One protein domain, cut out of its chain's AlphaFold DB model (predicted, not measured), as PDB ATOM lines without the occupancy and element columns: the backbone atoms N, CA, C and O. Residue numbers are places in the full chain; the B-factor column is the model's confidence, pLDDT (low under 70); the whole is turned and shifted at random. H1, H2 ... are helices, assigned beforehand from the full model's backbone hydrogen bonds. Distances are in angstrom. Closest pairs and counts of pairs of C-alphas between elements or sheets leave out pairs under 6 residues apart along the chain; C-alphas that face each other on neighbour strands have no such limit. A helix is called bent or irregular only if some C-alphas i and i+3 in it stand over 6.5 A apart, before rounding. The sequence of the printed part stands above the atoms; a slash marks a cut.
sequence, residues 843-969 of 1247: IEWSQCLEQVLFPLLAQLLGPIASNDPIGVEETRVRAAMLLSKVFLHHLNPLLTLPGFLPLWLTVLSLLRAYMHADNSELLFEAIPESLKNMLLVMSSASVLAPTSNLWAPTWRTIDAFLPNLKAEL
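What this domain is: This is residues 843 to 969 of the 1247 residues of the protein "Golgi-specific brefeldin A-resistance guanine nucleotide exchange factor 1" of Apis cerana (UniProt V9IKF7). Two layers of helices pack face to face in a slab: H1, H4 and H6 lie side by side in one layer and run one way, while H2 and H5 lie side by side in the other and run back. H1, H2, H4 and H5 form an up-and-down bundle, each running against the one before it; the short H3 sits by the beginning of H1, and the short H7 beside H5. The printed part has 127 residues with seven named helices, H1 to H7 in chain order, and no named strand: the class is all helix. It is compact, with a radius of gyration of the C-alphas of 14.6 A, and only just flat, with spans of 48 by 35 by 19 A.

How they stand to each other: H2, residues 869 to 889, is the longest helix. H5, residues 921 to 940, touches it at a shallow tilt of 2 degrees, the same way; their closest C-alphas, Val 877 and Leu 923, are 5.9 A apart. H1, residues 843 to 860, forms a helical hairpin with H2, at 14 degrees; the closest C-alphas, Leu 860 and Arg 876, are 6.6 A apart, and H1 touches H2 with residues 853 to 860 alone. H4, residues 900 to 915, is the hub, touching four helices. It touches H1 the same way at 18 degrees, with the C-alphas of Leu 857 and Leu 910 closest at 7.3 A. With H5 it forms a helical hairpin at 24 degrees, closest at the C-alphas of Met 915 and Phe 924, 5.0 A. H4 and H2 only just touch, with 3 pairs of C-alphas within 8 A, closest at Ala 880 and Leu 911, 6.9 A. H6, residues 951 to 958, touches H4 the same way at 20 degrees, with the C-alphas of Leu 905 and Thr 954 closest at 7.1 A. H3, residues 891 to 894, touches H1, with the C-alphas of Ser 846 and Leu 894 closest at 7.0 A. H7, residues 965 to 969, only just touches H5, with 3 pairs of C-alphas within 8 A, closest at Lys 932 and Leu 969, 7.4 A. H1 and H5 are apart. Every O i to N i+4 pair is within hydrogen-bond range in H4, H6 and H7; the counts are 12 of 14 in H1, 16 of 17 in H2 and 14 of 16 in H5, and H3 is too short for such a pair.

Where its parts are: H1 begins at C-alpha 843, (-30.338, -18.115, -4.286), and is 24.8 A long; it is irregular, but only just, with C-alphas 851 and 854 6.7 A apart. H2 is 30.0 A long, H4 22.7 A and H5 29.4 A. H7 ends at C-alpha 969, (-44.401, -4.716, -28.173).

The domain as a whole: The C-alphas farthest apart, those of Asn 867 and Thr 947, are 48.9 A apart. The printed part has no cut and no long link. Its mean pLDDT is 83.6; residues 863 to 867 and 918 to 919 are under 70.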
ATOM      1  N   ILE A 843     -30.209 -16.650  -4.337       85.38
ATOM      2  CA  ILE A 843     -30.338 -18.115  -4.286       85.38
ATOM      3  C   ILE A 843     -31.622 -18.509  -3.551       85.38
ATOM      4  O   ILE A 843     -32.364 -19.366  -4.027       85.38
ATOM      5  N   GLU A 844     -31.918 -17.863  -2.425       86.81
ATOM      6  CA  GLU A 844     -33.133 -18.114  -1.643       86.81
ATOM      7  C   GLU A 844     -34.390 -17.662  -2.406       86.81
ATOM      8  O   GLU A 844     -35.398 -18.365  -2.387       86.81
ATOM      9  N   TRP A 845     -34.317 -16.577  -3.187       89.06
ATOM     10  CA  TRP A 845     -35.390 -16.193  -4.114       89.06
ATOM     11  C   TRP A 845     -35.605 -17.203  -5.256       89.06
ATOM     12  O   TRP A 845     -36.757 -17.482  -5.597       89.06
ATOM     13  N   SER A 846     -34.542 -17.815  -5.798       86.56
ATOM     14  CA  SER A 846     -34.667 -18.946  -6.740       86.56
ATOM     15  C   SER A 846     -35.385 -20.124  -6.076       86.56
ATOM     16  O   SER A 846     -36.372 -20.632  -6.604       86.56
ATOM     17  N   GLN A 847     -34.980 -20.487  -4.853       86.56
ATOM     18  CA  GLN A 847     -35.637 -21.543  -4.075       86.56
ATOM     19  C   GLN A 847     -37.096 -21.205  -3.735       86.56
ATOM     20  O   GLN A 847     -37.933 -22.103  -3.709       86.56
ATOM     21  N   CYS A 848     -37.445 -19.936  -3.506       88.75
ATOM     22  CA  CYS A 848     -38.830 -19.519  -3.282       88.75
ATOM     23  C   CYS A 848     -39.704 -19.745  -4.527       88.75
ATOM     24  O   CYS A 848     -40.844 -20.207  -4.421       88.75
ATOM     25  N   LEU A 849     -39.170 -19.453  -5.714       88.00
ATOM     26  CA  LEU A 849     -39.847 -19.741  -6.978       88.00
ATOM     27  C   LEU A 849     -39.966 -21.257  -7.196       88.00
ATOM     28  O   LEU A 849     -41.068 -21.764  -7.381       88.00
ATOM     29  N   GLU A 850     -38.860 -21.987  -7.082       87.00
ATOM     30  CA  GLU A 850     -38.761 -23.422  -7.381       87.00
ATOM     31  C   GLU A 850     -39.480 -24.337  -6.373       87.00
ATOM     32  O   GLU A 850     -39.986 -25.387  -6.762       87.00
ATOM     33  N   GLN A 851     -39.533 -23.967  -5.088       86.00
ATOM     34  CA  GLN A 851     -39.968 -24.846  -3.984       86.00
ATOM     35  C   GLN A 851     -41.255 -24.378  -3.283       86.00
ATOM     36  O   GLN A 851     -41.711 -25.043  -2.347       86.00
ATOM     37  N   VAL A 852     -41.841 -23.254  -3.720       87.50
ATOM     38  CA  VAL A 852     -43.151 -22.758  -3.255       87.50
ATOM     39  C   VAL A 852     -44.058 -22.407  -4.434       87.50
ATOM     40  O   VAL A 852     -45.130 -22.992  -4.567       87.50
ATOM     41  N   LEU A 853     -43.648 -21.474  -5.304       88.62
ATOM     42  CA  LEU A 853     -44.541 -20.921  -6.332       88.62
ATOM     43  C   LEU A 853     -44.752 -21.855  -7.530       88.62
ATOM     44  O   LEU A 853     -45.896 -22.074  -7.918       88.62
ATOM     45  N   PHE A 854     -43.701 -22.438  -8.111       89.12
ATOM     46  CA  PHE A 854     -43.857 -23.372  -9.232       89.12
ATOM     47  C   PHE A 854     -44.646 -24.635  -8.838       89.12
ATOM     48  O   PHE A 854     -45.550 -24.997  -9.594       89.12
ATOM     49  N   PRO A 855     -44.404 -25.285  -7.677       86.44
ATOM     50  CA  PRO A 855     -45.185 -26.452  -7.270       86.44
ATOM     51  C   PRO A 855     -46.651 -26.110  -6.975       86.44
ATOM     52  O   PRO A 855     -47.535 -26.857  -7.387       86.44
ATOM     53  N   LEU A 856     -46.931 -24.950  -6.362       87.19
ATOM     54  CA  LEU A 856     -48.295 -24.429  -6.214       87.19
ATOM     55  C   LEU A 856     -48.995 -24.288  -7.570       87.19
ATOM     56  O   LEU A 856     -50.127 -24.742  -7.736       87.19
ATOM     57  N   LEU A 857     -48.328 -23.667  -8.545       87.12
ATOM     58  CA  LEU A 857     -48.889 -23.470  -9.879       87.12
ATOM     59  C   LEU A 857     -49.127 -24.811 -10.595       87.12
ATOM     60  O   LEU A 857     -50.166 -25.007 -11.219       87.12
ATOM     61  N   ALA A 858     -48.213 -25.773 -10.446       84.88
ATOM     62  CA  ALA A 858     -48.389 -27.124 -10.971       84.88
ATOM     63  C   ALA A 858     -49.572 -27.864 -10.310       84.88
ATOM     64  O   ALA A 858     -50.374 -28.473 -11.015       84.88
ATOM     65  N   GLN A 859     -49.744 -27.767  -8.984       82.75
ATOM     66  CA  GLN A 859     -50.903 -28.343  -8.286       82.75
ATOM     67  C   GLN A 859     -52.223 -27.694  -8.729       82.75
ATOM     68  O   GLN A 859     -53.203 -28.399  -8.962       82.75
ATOM     69  N   LEU A 860     -52.254 -26.366  -8.888       83.62
ATOM     70  CA  LEU A 860     -53.436 -25.610  -9.319       83.62
ATOM     71  C   LEU A 860     -53.865 -25.882 -10.776       83.62
ATOM     72  O   LEU A 860     -55.022 -25.623 -11.114       83.62
ATOM     73  N   LEU A 861     -52.984 -26.420 -11.626       82.50
ATOM     74  CA  LEU A 861     -53.339 -26.954 -12.951       82.50
ATOM     75  C   LEU A 861     -53.999 -28.342 -12.885       82.50
ATOM     76  O   LEU A 861     -54.627 -28.763 -13.853       82.50
ATOM     77  N   GLY A 862     -53.879 -29.049 -11.759       76.81
ATOM     78  CA  GLY A 862     -54.534 -30.333 -11.536       76.81
ATOM     79  C   GLY A 862     -56.051 -30.228 -11.301       76.81
ATOM     80  O   GLY A 862     -56.602 -29.131 -11.147       76.81
ATOM     81  N   PRO A 863     -56.753 -31.378 -11.237       69.44
ATOM     82  CA  PRO A 863     -58.194 -31.437 -11.002       69.44
ATOM     83  C   PRO A 863     -58.541 -31.103  -9.541       69.44
ATOM     84  O   PRO A 863     -58.647 -31.980  -8.684       69.44
ATOM     85  N   ILE A 864     -58.746 -29.817  -9.258       68.94
ATOM     86  CA  ILE A 864     -59.160 -29.304  -7.945       68.94
ATOM     87  C   ILE A 864     -60.662 -29.001  -7.948       68.94
ATOM     88  O   ILE A 864     -61.168 -28.342  -8.848       68.94
ATOM     89  N   ALA A 865     -61.356 -29.438  -6.892       60.72
ATOM     90  CA  ALA A 865     -62.699 -28.984  -6.516       60.72
ATOM     91  C   ALA A 865     -63.740 -28.945  -7.659       60.72
ATOM     92  O   ALA A 865     -64.264 -27.884  -7.996       60.72
ATOM     93  N   SER A 866     -64.126 -30.119  -8.176       62.16
ATOM     94  CA  SER A 866     -65.103 -30.326  -9.273       62.16
ATOM     95  C   SER A 866     -66.462 -29.613  -9.156       62.16
ATOM     96  O   SER A 866     -67.266 -29.670 -10.081       62.16
ATOM     97  N   ASN A 867     -66.753 -28.993  -8.012       65.75
ATOM     98  CA  ASN A 867     -68.036 -28.386  -7.669       65.75
ATOM     99  C   ASN A 867     -67.999 -26.840  -7.706       65.75
ATOM    100  O   ASN A 867     -69.033 -26.216  -7.486       65.75
ATOM    101  N   ASP A 868     -66.833 -26.222  -7.942       79.69
ATOM    102  CA  ASP A 868     -66.637 -24.758  -7.967       79.69
ATOM    103  C   ASP A 868     -65.573 -24.340  -9.013       79.69
ATOM    104  O   ASP A 868     -64.508 -23.832  -8.651       79.69
ATOM    105  N   PRO A 869     -65.820 -24.553 -10.323       77.44
ATOM    106  CA  PRO A 869     -64.843 -24.233 -11.366       77.44
ATOM    107  C   PRO A 869     -64.504 -22.735 -11.410       77.44
ATOM    108  O   PRO A 869     -63.331 -22.378 -11.465       77.44
ATOM    109  N   ILE A 870     -65.504 -21.856 -11.277       80.12
ATOM    110  CA  ILE A 870     -65.333 -20.389 -11.313       80.12
ATOM    111  C   ILE A 870     -64.445 -19.910 -10.150       80.12
ATOM    112  O   ILE A 870     -63.569 -19.062 -10.319       80.12
ATOM    113  N   GLY A 871     -64.627 -20.462  -8.946       82.75
ATOM    114  CA  GLY A 871     -63.768 -20.142  -7.809       82.75
ATOM    115  C   GLY A 871     -62.361 -20.738  -7.905       82.75
ATOM    116  O   GLY A 871     -61.473 -20.289  -7.174       82.75
ATOM    117  N   VAL A 872     -62.127 -21.765  -8.728       83.75
ATOM    118  CA  VAL A 872     -60.781 -22.298  -9.016       83.75
ATOM    119  C   VAL A 872     -60.100 -21.450 -10.090       83.75
ATOM    120  O   VAL A 872     -58.948 -21.065  -9.909       83.75
ATOM    121  N   GLU A 873     -60.825 -21.062 -11.138       84.62
ATOM    122  CA  GLU A 873     -60.396 -20.115 -12.173       84.62
ATOM    123  C   GLU A 873     -59.913 -18.785 -11.567       84.62
ATOM    124  O   GLU A 873     -58.773 -18.378 -11.798       84.62
ATOM    125  N   GLU A 874     -60.701 -18.173 -10.674       86.00
ATOM    126  CA  GLU A 874     -60.296 -16.967  -9.936       86.00
ATOM    127  C   GLU A 874     -59.003 -17.186  -9.120       86.00
ATOM    128  O   GLU A 874     -58.144 -16.303  -9.039       86.00
ATOM    129  N   THR A 875     -58.836 -18.374  -8.528       89.06
ATOM    130  CA  THR A 875     -57.627 -18.723  -7.761       89.06
ATOM    131  C   THR A 875     -56.412 -18.842  -8.688       89.06
ATOM    132  O   THR A 875     -55.340 -18.332  -8.357       89.06
ATOM    133  N   ARG A 876     -56.576 -19.449  -9.872       88.62
ATOM    134  CA  ARG A 876     -55.528 -19.576 -10.894       88.62
ATOM    135  C   ARG A 876     -55.081 -18.217 -11.433       88.62
ATOM    136  O   ARG A 876     -53.877 -17.979 -11.491       88.62
ATOM    137  N   VAL A 877     -56.015 -17.314 -11.758       89.00
ATOM    138  CA  VAL A 877     -55.696 -15.947 -12.222       89.00
ATOM    139  C   VAL A 877     -54.857 -15.220 -11.167       89.00
ATOM    140  O   VAL A 877     -53.770 -14.725 -11.467       89.00
ATOM    141  N   ARG A 878     -55.306 -15.229  -9.903       90.00
ATOM    142  CA  ARG A 878     -54.573 -14.613  -8.781       90.00
ATOM    143  C   ARG A 878     -53.176 -15.222  -8.590       90.00
ATOM    144  O   ARG A 878     -52.235 -14.474  -8.343       90.00
ATOM    145  N   ALA A 879     -53.018 -16.539  -8.738       89.88
ATOM    146  CA  ALA A 879     -51.723 -17.213  -8.613       89.88
ATOM    147  C   ALA A 879     -50.749 -16.869  -9.757       89.88
ATOM    148  O   ALA A 879     -49.580 -16.585  -9.495       89.88
ATOM    149  N   ALA A 880     -51.223 -16.822 -11.008       88.62
ATOM    150  CA  ALA A 880     -50.412 -16.406 -12.154       88.62
ATOM    151  C   ALA A 880     -49.968 -14.936 -12.031       88.62
ATOM    152  O   ALA A 880     -48.791 -14.628 -12.199       88.62
ATOM    153  N   MET A 881     -50.877 -14.037 -11.631       90.50
ATOM    154  CA  MET A 881     -50.540 -12.635 -11.347       90.50
ATOM    155  C   MET A 881     -49.552 -12.490 -10.177       90.50
ATOM    156  O   MET A 881     -48.676 -11.624 -10.222       90.50
ATOM    157  N   LEU A 882     -49.669 -13.325  -9.136       90.81
ATOM    158  CA  LEU A 882     -48.752 -13.326  -7.993       90.81
ATOM    159  C   LEU A 882     -47.334 -13.740  -8.408       90.81
ATOM    160  O   LEU A 882     -46.384 -13.052  -8.031       90.81
ATOM    161  N   LEU A 883     -47.188 -14.785  -9.231       90.38
ATOM    162  CA  LEU A 883     -45.900 -15.170  -9.820       90.38
ATOM    163  C   LEU A 883     -45.280 -14.001 -10.596       90.38
ATOM    164  O   LEU A 883     -44.145 -13.617 -10.309       90.38
ATOM    165  N   SER A 884     -46.032 -13.409 -11.529       89.81
ATOM    166  CA  SER A 884     -45.564 -12.279 -12.339       89.81
ATOM    167  C   SER A 884     -45.093 -11.111 -11.468       89.81
ATOM    168  O   SER A 884     -44.032 -10.533 -11.703       89.81
ATOM    169  N   LYS A 885     -45.857 -10.787 -10.417       89.81
ATOM    170  CA  LYS A 885     -45.567  -9.686  -9.493       89.81
ATOM    171  C   LYS A 885     -44.325  -9.942  -8.634       89.81
ATOM    172  O   LYS A 885     -43.498  -9.044  -8.512       89.81
ATOM    173  N   VAL A 886     -44.178 -11.138  -8.059       88.94
ATOM    174  CA  VAL A 886     -43.018 -11.503  -7.221       88.94
ATOM    175  C   VAL A 886     -41.743 -11.581  -8.065       88.94
ATOM    176  O   VAL A 886     -40.723 -11.014  -7.678       88.94
ATOM    177  N   PHE A 887     -41.810 -12.188  -9.256       89.06
ATOM    178  CA  PHE A 887     -40.673 -12.269 -10.178       89.06
ATOM    179  C   PHE A 887     -40.173 -10.881 -10.605       89.06
ATOM    180  O   PHE A 887     -38.968 -10.640 -10.600       89.06
ATOM    181  N   LEU A 888     -41.077  -9.944 -10.922       87.94
ATOM    182  CA  LEU A 888     -40.690  -8.566 -11.238       87.94
ATOM    183  C   LEU A 888     -40.166  -7.796 -10.018       87.94
ATOM    184  O   LEU A 888     -39.206  -7.040 -10.156       87.94
ATOM    185  N   HIS A 889     -40.753  -7.985  -8.832       86.94
ATOM    186  CA  HIS A 889     -40.325  -7.272  -7.624       86.94
ATOM    187  C   HIS A 889     -38.883  -7.620  -7.217       86.94
ATOM    188  O   HIS A 889     -38.138  -6.735  -6.796       86.94
ATOM    189  N   HIS A 890     -38.470  -8.876  -7.423       85.38
ATOM    190  CA  HIS A 890     -37.128  -9.377  -7.099       85.38
ATOM    191  C   HIS A 890     -36.268  -9.677  -8.341       85.38
ATOM    192  O   HIS A 890     -35.268 -10.391  -8.247       85.38
ATOM    193  N   LEU A 891     -36.600  -9.081  -9.493       86.19
ATOM    194  CA  LEU A 891     -35.864  -9.257 -10.750       86.19
ATOM    195  C   LEU A 891     -34.368  -8.935 -10.593       86.19
ATOM    196  O   LEU A 891     -33.528  -9.718 -11.023       86.19
ATOM    197  N   ASN A 892     -34.026  -7.823  -9.933       83.38
ATOM    198  CA  ASN A 892     -32.633  -7.380  -9.788       83.38
ATOM    199  C   ASN A 892     -31.740  -8.396  -9.036       83.38
ATOM    200  O   ASN A 892     -30.683  -8.729  -9.569       83.38
ATOM    201  N   PRO A 893     -32.141  -8.949  -7.870       83.38
ATOM    202  CA  PRO A 893     -31.486 -10.124  -7.292       83.38
ATOM    203  C   PRO A 893     -31.425 -11.334  -8.232       83.38
ATOM    204  O   PRO A 893     -30.360 -11.916  -8.410       83.38
ATOM    205  N   LEU A 894     -32.538 -11.722  -8.864       85.81
ATOM    206  CA  LEU A 894     -32.593 -12.940  -9.684       85.81
ATOM    207  C   LEU A 894     -31.640 -12.895 -10.895       85.81
ATOM    208  O   LEU A 894     -31.071 -13.922 -11.260       85.81
ATOM    209  N   LEU A 895     -31.395 -11.715 -11.475       85.38
ATOM    210  CA  LEU A 895     -30.439 -11.520 -12.575       85.38
ATOM    211  C   LEU A 895     -28.988 -11.874 -12.215       85.38
ATOM    212  O   LEU A 895     -28.192 -12.120 -13.122       85.38
ATOM    213  N   THR A 896     -28.618 -11.917 -10.930       85.12
ATOM    214  CA  THR A 896     -27.260 -12.313 -10.521       85.12
ATOM    215  C   THR A 896     -27.049 -13.831 -10.545       85.12
ATOM    216  O   THR A 896     -25.938 -14.297 -10.292       85.12
ATOM    217  N   LEU A 897     -28.094 -14.625 -10.810       85.69
ATOM    218  CA  LEU A 897     -28.023 -16.084 -10.825       85.69
ATOM    219  C   LEU A 897     -27.468 -16.624 -12.155       85.69
ATOM    220  O   LEU A 897     -28.013 -16.308 -13.215       85.69
ATOM    221  N   PRO A 898     -26.508 -17.571 -12.137       79.69
ATOM    222  CA  PRO A 898     -26.105 -18.286 -13.351       79.69
ATOM    223  C   PRO A 898     -27.248 -19.137 -13.944       79.69
ATOM    224  O   PRO A 898     -27.220 -19.473 -15.124       79.69
ATOM    225  N   GLY A 899     -28.266 -19.468 -13.137       81.69
ATOM    226  CA  GLY A 899     -29.467 -20.213 -13.534       81.69
ATOM    227  C   GLY A 899     -30.647 -19.362 -14.030       81.69
ATOM    228  O   GLY A 899     -31.718 -19.921 -14.258       81.69
ATOM    229  N   PHE A 900     -30.493 -18.042 -14.208       87.62
ATOM    230  CA  PHE A 900     -31.625 -17.154 -14.519       87.62
ATOM    231  C   PHE A 900     -32.371 -17.514 -15.819       87.62
ATOM    232  O   PHE A 900     -33.597 -17.439 -15.863       87.62
ATOM    233  N   LEU A 901     -31.667 -17.949 -16.874       84.75
ATOM    234  CA  LEU A 901     -32.305 -18.330 -18.144       84.75
ATOM    235  C   LEU A 901     -33.235 -19.559 -17.992       84.75
ATOM    236  O   LEU A 901     -34.398 -19.441 -18.371       84.75
ATOM    237  N   PRO A 902     -32.803 -20.703 -17.417       84.88
ATOM    238  CA  PRO A 902     -33.710 -21.790 -17.037       84.88
ATOM    239  C   PRO A 902     -34.905 -21.341 -16.185       84.88
ATOM    240  O   PRO A 902     -36.040 -21.673 -16.519       84.88
ATOM    241  N   LEU A 903     -34.670 -20.541 -15.138       85.44
ATOM    242  CA  LEU A 903     -35.718 -20.043 -14.237       85.44
ATOM    243  C   LEU A 903     -36.793 -19.238 -14.995       85.44
ATOM    244  O   LEU A 903     -37.990 -19.467 -14.822       85.44
ATOM    245  N   TRP A 904     -36.363 -18.339 -15.883       90.12
ATOM    246  CA  TRP A 904     -37.235 -17.536 -16.742       90.12
ATOM    247  C   TRP A 904     -38.005 -18.381 -17.772       90.12
ATOM    248  O   TRP A 904     -39.193 -18.152 -17.994       90.12
ATOM    249  N   LEU A 905     -37.377 -19.401 -18.363       88.12
ATOM    250  CA  LEU A 905     -38.065 -20.316 -19.279       88.12
ATOM    251  C   LEU A 905     -39.150 -21.145 -18.567       88.12
ATOM    252  O   LEU A 905     -40.212 -21.350 -19.153       88.12
ATOM    253  N   THR A 906     -38.940 -21.544 -17.305       87.00
ATOM    254  CA  THR A 906     -39.979 -22.203 -16.489       87.00
ATOM    255  C   THR A 906     -41.144 -21.257 -16.165       87.00
ATOM    256  O   THR A 906     -42.304 -21.665 -16.247       87.00
ATOM    257  N   VAL A 907     -40.880 -19.975 -15.874       87.25
ATOM    258  CA  VAL A 907     -41.938 -18.949 -15.731       87.25
ATOM    259  C   VAL A 907     -42.784 -18.859 -17.007       87.25
ATOM    260  O   VAL A 907     -44.011 -18.938 -16.937       87.25
ATOM    261  N   LEU A 908     -42.147 -18.771 -18.179       87.88
ATOM    262  CA  LEU A 908     -42.853 -18.726 -19.464       87.88
ATOM    263  C   LEU A 908     -43.650 -20.010 -19.751       87.88
ATOM    264  O   LEU A 908     -44.765 -19.921 -20.266       87.88
ATOM    265  N   SER A 909     -43.129 -21.195 -19.406       85.31
ATOM    266  CA  SER A 909     -43.854 -22.458 -19.611       85.31
ATOM    267  C   SER A 909     -45.070 -22.596 -18.692       85.31
ATOM    268  O   SER A 909     -46.099 -23.111 -19.120       85.31
ATOM    269  N   LEU A 910     -44.984 -22.108 -17.449       85.06
ATOM    270  CA  LEU A 910     -46.119 -22.092 -16.520       85.06
ATOM    271  C   LEU A 910     -47.205 -21.112 -16.981       85.06
ATOM    272  O   LEU A 910     -48.375 -21.485 -17.010       85.06
ATOM    273  N   LEU A 911     -46.835 -19.905 -17.425       86.88
ATOM    274  CA  LEU A 911     -47.794 -18.951 -17.995       86.88
ATOM    275  C   LEU A 911     -48.459 -19.504 -19.274       86.88
ATOM    276  O   LEU A 911     -49.679 -19.420 -19.400       86.88
ATOM    277  N   ARG A 912     -47.701 -20.158 -20.171       85.00
ATOM    278  CA  ARG A 912     -48.250 -20.892 -21.333       85.00
ATOM    279  C   ARG A 912     -49.267 -21.953 -20.907       85.00
ATOM    280  O   ARG A 912     -50.346 -22.011 -21.490       85.00
ATOM    281  N   ALA A 913     -48.934 -22.790 -19.922       84.94
ATOM    282  CA  ALA A 913     -49.813 -23.863 -19.457       84.94
ATOM    283  C   ALA A 913     -51.114 -23.308 -18.849       84.94
ATOM    284  O   ALA A 913     -52.198 -23.801 -19.151       84.94
ATOM    285  N   TYR A 914     -51.020 -22.230 -18.067       84.75
ATOM    286  CA  TYR A 914     -52.184 -21.540 -17.510       84.75
ATOM    287  C   TYR A 914     -53.082 -20.907 -18.582       84.75
ATOM    288  O   TYR A 914     -54.301 -20.973 -18.454       84.75
ATOM    289  N   MET A 915     -52.516 -20.339 -19.655       82.62
ATOM    290  CA  MET A 915     -53.290 -19.714 -20.742       82.62
ATOM    291  C   MET A 915     -54.178 -20.711 -21.513       82.62
ATOM    292  O   MET A 915     -55.122 -20.301 -22.178       82.62
ATOM    293  N   HIS A 916     -53.895 -22.013 -21.408       80.44
ATOM    294  CA  HIS A 916     -54.675 -23.093 -22.028       80.44
ATOM    295  C   HIS A 916     -55.425 -23.962 -20.996       80.44
ATOM    296  O   HIS A 916     -55.997 -24.991 -21.359       80.44
ATOM    297  N   ALA A 917     -55.432 -23.586 -19.712       79.75
ATOM    298  CA  ALA A 917     -56.038 -24.384 -18.649       79.75
ATOM    299  C   ALA A 917     -57.576 -24.307 -18.681       79.75
ATOM    300  O   ALA A 917     -58.159 -23.228 -18.566       79.75
ATOM    301  N   ASP A 918     -58.227 -25.469 -18.812       67.62
ATOM    302  CA  ASP A 918     -59.687 -25.675 -18.793       67.62
ATOM    303  C   ASP A 918     -60.516 -24.749 -19.718       67.62
ATOM    304  O   ASP A 918     -61.712 -24.562 -19.499       67.62
ATOM    305  N   ASN A 919     -59.906 -24.200 -20.778       69.00
ATOM    306  CA  ASN A 919     -60.498 -23.208 -21.697       69.00
ATOM    307  C   ASN A 919     -61.035 -21.935 -21.000       69.00
ATOM    308  O   ASN A 919     -62.035 -21.362 -21.426       69.00
ATOM    309  N   SER A 920     -60.373 -21.493 -19.929       78.38
ATOM    310  CA  SER A 920     -60.716 -20.267 -19.198       78.38
ATOM    311  C   SER A 920     -60.538 -18.998 -20.044       78.38
ATOM    312  O   SER A 920     -59.420 -18.645 -20.426       78.38
ATOM    313  N   GLU A 921     -61.628 -18.255 -20.261       79.81
ATOM    314  CA  GLU A 921     -61.588 -16.929 -20.898       79.81
ATOM    315  C   GLU A 921     -60.802 -15.922 -20.037       79.81
ATOM    316  O   GLU A 921     -60.002 -15.147 -20.565       79.81
ATOM    317  N   LEU A 922     -60.941 -15.983 -18.704       82.38
ATOM    318  CA  LEU A 922     -60.255 -15.071 -17.778       82.38
ATOM    319  C   LEU A 922     -58.731 -15.263 -17.770       82.38
ATOM    320  O   LEU A 922     -57.988 -14.286 -17.674       82.38
ATOM    321  N   LEU A 923     -58.244 -16.504 -17.875       83.19
ATOM    322  CA  LEU A 923     -56.810 -16.790 -18.002       83.19
ATOM    323  C   LEU A 923     -56.289 -16.400 -19.392       83.19
ATOM    324  O   LEU A 923     -55.185 -15.863 -19.491       83.19
ATOM    325  N   PHE A 924     -57.086 -16.612 -20.445       82.69
ATOM    326  CA  PHE A 924     -56.726 -16.236 -21.812       82.69
ATOM    327  C   PHE A 924     -56.612 -14.712 -22.005       82.69
ATOM    328  O   PHE A 924     -55.763 -14.268 -22.773       82.69
ATOM    329  N   GLU A 925     -57.394 -13.899 -21.285       84.44
ATOM    330  CA  GLU A 925     -57.251 -12.434 -21.279       84.44
ATOM    331  C   GLU A 925     -56.122 -11.953 -20.344       84.44
ATOM    332  O   GLU A 925     -55.247 -11.184 -20.750       84.44
ATOM    333  N   ALA A 926     -56.097 -12.417 -19.088       84.44
ATOM    334  CA  ALA A 926     -55.213 -11.853 -18.063       84.44
ATOM    335  C   ALA A 926     -53.724 -12.209 -18.244       84.44
ATOM    336  O   ALA A 926     -52.850 -11.439 -17.833       84.44
ATOM    337  N   ILE A 927     -53.407 -13.368 -18.831       86.19
ATOM    338  CA  ILE A 927     -52.017 -13.846 -18.938       86.19
ATOM    339  C   ILE A 927     -51.223 -13.128 -20.029       86.19
ATOM    340  O   ILE A 927     -50.116 -12.686 -19.711       86.19
ATOM    341  N   PRO A 928     -51.730 -12.941 -21.266       85.88
ATOM    342  CA  PRO A 928     -51.055 -12.112 -22.257       85.88
ATOM    343  C   PRO A 928     -50.775 -10.705 -21.732       85.88
ATOM    344  O   PRO A 928     -49.660 -10.220 -21.894       85.88
ATOM    345  N   GLU A 929     -51.725 -10.074 -21.036       86.19
ATOM    346  CA  GLU A 929     -51.527  -8.732 -20.479       86.19
ATOM    347  C   GLU A 929     -50.486  -8.724 -19.345       86.19
ATOM    348  O   GLU A 929     -49.580  -7.888 -19.331       86.19
ATOM    349  N   SER A 930     -50.516  -9.707 -18.437       87.25
ATOM    350  CA  SER A 930     -49.460  -9.865 -17.426       87.25
ATOM    351  C   SER A 930     -48.079 -10.058 -18.072       87.25
ATOM    352  O   SER A 930     -47.112  -9.405 -17.674       87.25
ATOM    353  N   LEU A 931     -47.997 -10.877 -19.125       87.38
ATOM    354  CA  LEU A 931     -46.771 -11.148 -19.870       87.38
ATOM    355  C   LEU A 931     -46.258  -9.911 -20.629       87.38
ATOM    356  O   LEU A 931     -45.059  -9.643 -20.570       87.38
ATOM    357  N   LYS A 932     -47.128  -9.110 -21.266       87.31
ATOM    358  CA  LYS A 932     -46.750  -7.812 -21.869       87.31
ATOM    359  C   LYS A 932     -46.047  -6.926 -20.850       87.31
ATOM    360  O   LYS A 932     -44.940  -6.452 -21.103       87.31
ATOM    361  N   ASN A 933     -46.652  -6.767 -19.675       87.44
ATOM    362  CA  ASN A 933     -46.094  -5.958 -18.597       87.44
ATOM    363  C   ASN A 933     -44.744  -6.514 -18.099       87.44
ATOM    364  O   ASN A 933     -43.809  -5.738 -17.902       87.44
ATOM    365  N   MET A 934     -44.579  -7.840 -17.984       88.50
ATOM    366  CA  MET A 934     -43.278  -8.440 -17.644       88.50
ATOM    367  C   MET A 934     -42.195  -8.156 -18.692       88.50
ATOM    368  O   MET A 934     -41.095  -7.727 -18.340       88.50
ATOM    369  N   LEU A 935     -42.499  -8.356 -19.977       87.62
ATOM    370  CA  LEU A 935     -41.554  -8.157 -21.081       87.62
ATOM    371  C   LEU A 935     -41.145  -6.685 -21.225       87.62
ATOM    372  O   LEU A 935     -39.966  -6.395 -21.435       87.62
ATOM    373  N   LEU A 936     -42.093  -5.755 -21.064       85.69
ATOM    374  CA  LEU A 936     -41.832  -4.315 -21.083       85.69
ATOM    375  C   LEU A 936     -40.935  -3.884 -19.915       85.69
ATOM    376  O   LEU A 936     -39.953  -3.176 -20.139       85.69
ATOM    377  N   VAL A 937     -41.197  -4.361 -18.691       85.44
ATOM    378  CA  VAL A 937     -40.350  -4.060 -17.523       85.44
ATOM    379  C   VAL A 937     -38.941  -4.633 -17.708       85.44
ATOM    380  O   VAL A 937     -37.962  -3.901 -17.535       85.44
ATOM    381  N   MET A 938     -38.807  -5.887 -18.158       86.25
ATOM    382  CA  MET A 938     -37.503  -6.498 -18.454       86.25
ATOM    383  C   MET A 938     -36.759  -5.786 -19.594       86.25
ATOM    384  O   MET A 938     -35.532  -5.688 -19.558       86.25
ATOM    385  N   SER A 939     -37.460  -5.250 -20.596       83.69
ATOM    386  CA  SER A 939     -36.822  -4.476 -21.665       83.69
ATOM    387  C   SER A 939     -36.397  -3.079 -21.194       83.69
ATOM    388  O   SER A 939     -35.266  -2.676 -21.457       83.69
ATOM    389  N   SER A 940     -37.212  -2.380 -20.390       83.19
ATOM    390  CA  SER A 940     -36.811  -1.096 -19.783       83.19
ATOM    391  C   SER A 940     -35.632  -1.236 -18.811       83.19
ATOM    392  O   SER A 940     -34.780  -0.355 -18.744       83.19
ATOM    393  N   ALA A 941     -35.514  -2.385 -18.136       82.19
ATOM    394  CA  ALA A 941     -34.360  -2.749 -17.318       82.19
ATOM    395  C   ALA A 941     -33.136  -3.199 -18.150       82.19
ATOM    396  O   ALA A 941     -32.135  -3.630 -17.585       82.19
ATOM    397  N   SER A 942     -33.203  -3.134 -19.487       80.75
ATOM    398  CA  SER A 942     -32.171  -3.590 -20.440       80.75
ATOM    399  C   SER A 942     -31.815  -5.087 -20.374       80.75
ATOM    400  O   SER A 942     -30.884  -5.533 -21.042       80.75
ATOM    401  N   VAL A 943     -32.588  -5.887 -19.631       81.38
ATOM    402  CA  VAL A 943     -32.445  -7.350 -19.512       81.38
ATOM    403  C   VAL A 943     -32.818  -8.033 -20.828       81.38
ATOM    404  O   VAL A 943     -32.109  -8.916 -21.319       81.38
ATOM    405  N   LEU A 944     -33.941  -7.603 -21.408       82.69
ATOM    406  CA  LEU A 944     -34.506  -8.138 -22.644       82.69
ATOM    407  C   LEU A 944     -34.194  -7.204 -23.827       82.69
ATOM    408  O   LEU A 944     -35.087  -6.648 -24.464       82.69
ATOM    409  N   ALA A 945     -32.900  -7.016 -24.090       78.56
ATOM    410  CA  ALA A 945     -32.383  -6.338 -25.281       78.56
ATOM    411  C   ALA A 945     -32.106  -7.344 -26.423       78.56
ATOM    412  O   ALA A 945     -31.774  -8.492 -26.127       78.56
ATOM    413  N   PRO A 946     -32.132  -6.949 -27.714       76.38
ATOM    414  CA  PRO A 946     -31.848  -7.849 -28.845       76.38
ATOM    415  C   PRO A 946     -30.475  -8.543 -28.830       76.38
ATOM    416  O   PRO A 946     -30.297  -9.576 -29.469       76.38
ATOM    417  N   THR A 947     -29.508  -7.988 -28.096       70.88
ATOM    418  CA  THR A 947     -28.160  -8.540 -27.875       70.88
ATOM    419  C   THR A 947     -28.067  -9.491 -26.673       70.88
ATOM    420  O   THR A 947     -27.016 -10.088 -26.448       70.88
ATOM    421  N   SER A 948     -29.138  -9.631 -25.889       81.62
ATOM    422  CA  SER A 948     -29.186 -10.460 -24.682       81.62
ATOM    423  C   SER A 948     -29.250 -11.950 -25.023       81.62
ATOM    424  O   SER A 948     -29.996 -12.370 -25.911       81.62
ATOM    425  N   ASN A 949     -28.550 -12.781 -24.244       80.00
ATOM    426  CA  ASN A 949     -28.668 -14.242 -24.317       80.00
ATOM    427  C   ASN A 949     -30.090 -14.744 -23.988       80.00
ATOM    428  O   ASN A 949     -30.437 -15.870 -24.342       80.00
ATOM    429  N   LEU A 950     -30.925 -13.904 -23.366       83.81
ATOM    430  CA  LEU A 950     -32.332 -14.176 -23.084       83.81
ATOM    431  C   LEU A 950     -33.252 -13.950 -24.293       83.81
ATOM    432  O   LEU A 950     -34.315 -14.564 -24.353       83.81
ATOM    433  N   TRP A 951     -32.876 -13.102 -25.258       83.25
ATOM    434  CA  TRP A 951     -33.773 -12.628 -26.323       83.25
ATOM    435  C   TRP A 951     -34.280 -13.758 -27.225       83.25
ATOM    436  O   TRP A 951     -35.486 -13.980 -27.333       83.25
ATOM    437  N   ALA A 952     -33.369 -14.516 -27.840       82.38
ATOM    438  CA  ALA A 952     -33.741 -15.590 -28.762       82.38
ATOM    439  C   ALA A 952     -34.469 -16.775 -28.081       82.38
ATOM    440  O   ALA A 952     -35.420 -17.280 -28.677       82.38
ATOM    441  N   PRO A 953     -34.103 -17.223 -26.858       85.38
ATOM    442  CA  PRO A 953     -34.908 -18.190 -26.107       85.38
ATOM    443  C   PRO A 953     -36.302 -17.673 -25.728       85.38
ATOM    444  O   PRO A 953     -37.273 -18.399 -25.917       85.38
ATOM    445  N   THR A 954     -36.412 -16.427 -25.247       85.94
ATOM    446  CA  THR A 954     -37.690 -15.819 -24.824       85.94
ATOM    447  C   THR A 954     -38.689 -15.803 -25.974       85.94
ATOM    448  O   THR A 954     -39.777 -16.364 -25.847       85.94
ATOM    449  N   TRP A 955     -38.303 -15.242 -27.125       86.81
ATOM    450  CA  TRP A 955     -39.190 -15.191 -28.286       86.81
ATOM    451  C   TRP A 955     -39.482 -16.580 -28.856       86.81
ATOM    452  O   TRP A 955     -40.638 -16.870 -29.116       86.81
ATOM    453  N   ARG A 956     -38.512 -17.508 -28.913       84.19
ATOM    454  CA  ARG A 956     -38.787 -18.895 -29.345       84.19
ATOM    455  C   ARG A 956     -39.880 -19.577 -28.508       84.19
ATOM    456  O   ARG A 956     -40.669 -20.336 -29.065       84.19
ATOM    457  N   THR A 957     -39.922 -19.333 -27.198       82.06
ATOM    458  CA  THR A 957     -40.967 -19.890 -26.324       82.06
ATOM    459  C   THR A 957     -42.301 -19.161 -26.491       82.06
ATOM    460  O   THR A 957     -43.337 -19.818 -26.525       82.06
ATOM    461  N   ILE A 958     -42.293 -17.829 -26.629       84.81
ATOM    462  CA  ILE A 958     -43.505 -16.998 -26.761       84.81
ATOM    463  C   ILE A 958     -44.164 -17.147 -28.132       84.81
ATOM    464  O   ILE A 958     -45.377 -17.326 -28.203       84.81
ATOM    465  N   ASP A 959     -43.391 -17.147 -29.218       84.31
ATOM    466  CA  ASP A 959     -43.892 -17.247 -30.593       84.31
ATOM    467  C   ASP A 959     -44.689 -18.556 -30.816       84.31
ATOM    468  O   ASP A 959     -45.556 -18.629 -31.683       84.31
ATOM    469  N   ALA A 960     -44.450 -19.575 -29.979       79.62
ATOM    470  CA  ALA A 960     -45.162 -20.851 -29.967       79.62
ATOM    471  C   ALA A 960     -46.543 -20.828 -29.268       79.62
ATOM    472  O   ALA A 960     -47.165 -21.888 -29.161       79.62
ATOM    473  N   PHE A 961     -47.007 -19.680 -28.752       82.25
ATOM    474  CA  PHE A 961     -48.383 -19.491 -28.248       82.25
ATOM    475  C   PHE A 961     -48.960 -18.069 -28.434       82.25
ATOM    476  O   PHE A 961     -50.178 -17.921 -28.479       82.25
ATOM    477  N   LEU A 962     -48.128 -17.035 -28.604       84.31
ATOM    478  CA  LEU A 962     -48.526 -15.643 -28.871       84.31
ATOM    479  C   LEU A 962     -47.659 -15.012 -29.994       84.31
ATOM    480  O   LEU A 962     -46.953 -14.031 -29.752       84.31
ATOM    481  N   PRO A 963     -47.705 -15.530 -31.241       78.38
ATOM    482  CA  PRO A 963     -46.780 -15.161 -32.331       78.38
ATOM    483  C   PRO A 963     -46.789 -13.682 -32.750       78.38
ATOM    484  O   PRO A 963     -45.808 -13.196 -33.307       78.38
ATOM    485  N   ASN A 964     -47.868 -12.945 -32.477       80.19
ATOM    486  CA  ASN A 964     -47.970 -11.524 -32.833       80.19
ATOM    487  C   ASN A 964     -47.389 -10.586 -31.755       80.19
ATOM    488  O   ASN A 964     -47.116  -9.420 -32.042       80.19
ATOM    489  N   LEU A 965     -47.171 -11.079 -30.528       82.94
ATOM    490  CA  LEU A 965     -46.834 -10.265 -29.349       82.94
ATOM    491  C   LEU A 965     -45.520  -9.491 -29.513       82.94
ATOM    492  O   LEU A 965     -45.377  -8.362 -29.048       82.94
ATOM    493  N   LYS A 966     -44.557 -10.096 -30.211       79.56
ATOM    494  CA  LYS A 966     -43.255  -9.493 -30.495       79.56
ATOM    495  C   LYS A 966     -43.373  -8.232 -31.352       79.56
ATOM    496  O   LYS A 966     -42.721  -7.238 -31.055       79.56
ATOM    497  N   ALA A 967     -44.214  -8.273 -32.387       74.06
ATOM    498  CA  ALA A 967     -44.451  -7.144 -33.285       74.06
ATOM    499  C   ALA A 967     -45.335  -6.059 -32.643       74.06
ATOM    500  O   ALA A 967     -45.193  -4.887 -32.978       74.06
ATOM    501  N   GLU A 968     -46.212  -6.442 -31.707       80.12
ATOM    502  CA  GLU A 968     -47.015  -5.511 -30.904       80.12
ATOM    503  C   GLU A 968     -46.145  -4.693 -29.932       80.12
ATOM    504  O   GLU A 968     -46.286  -3.476 -29.850       80.12
ATOM    505  N   LEU A 969     -45.228  -5.352 -29.210       79.56
ATOM    506  CA  LEU A 969     -44.401  -4.716 -28.173       79.56
ATOM    507  C   LEU A 969     -43.119  -4.063 -28.708       79.56
ATOM    508  O   LEU A 969     -42.662  -3.065 -28.152       79.56
TER     509      LEU A 969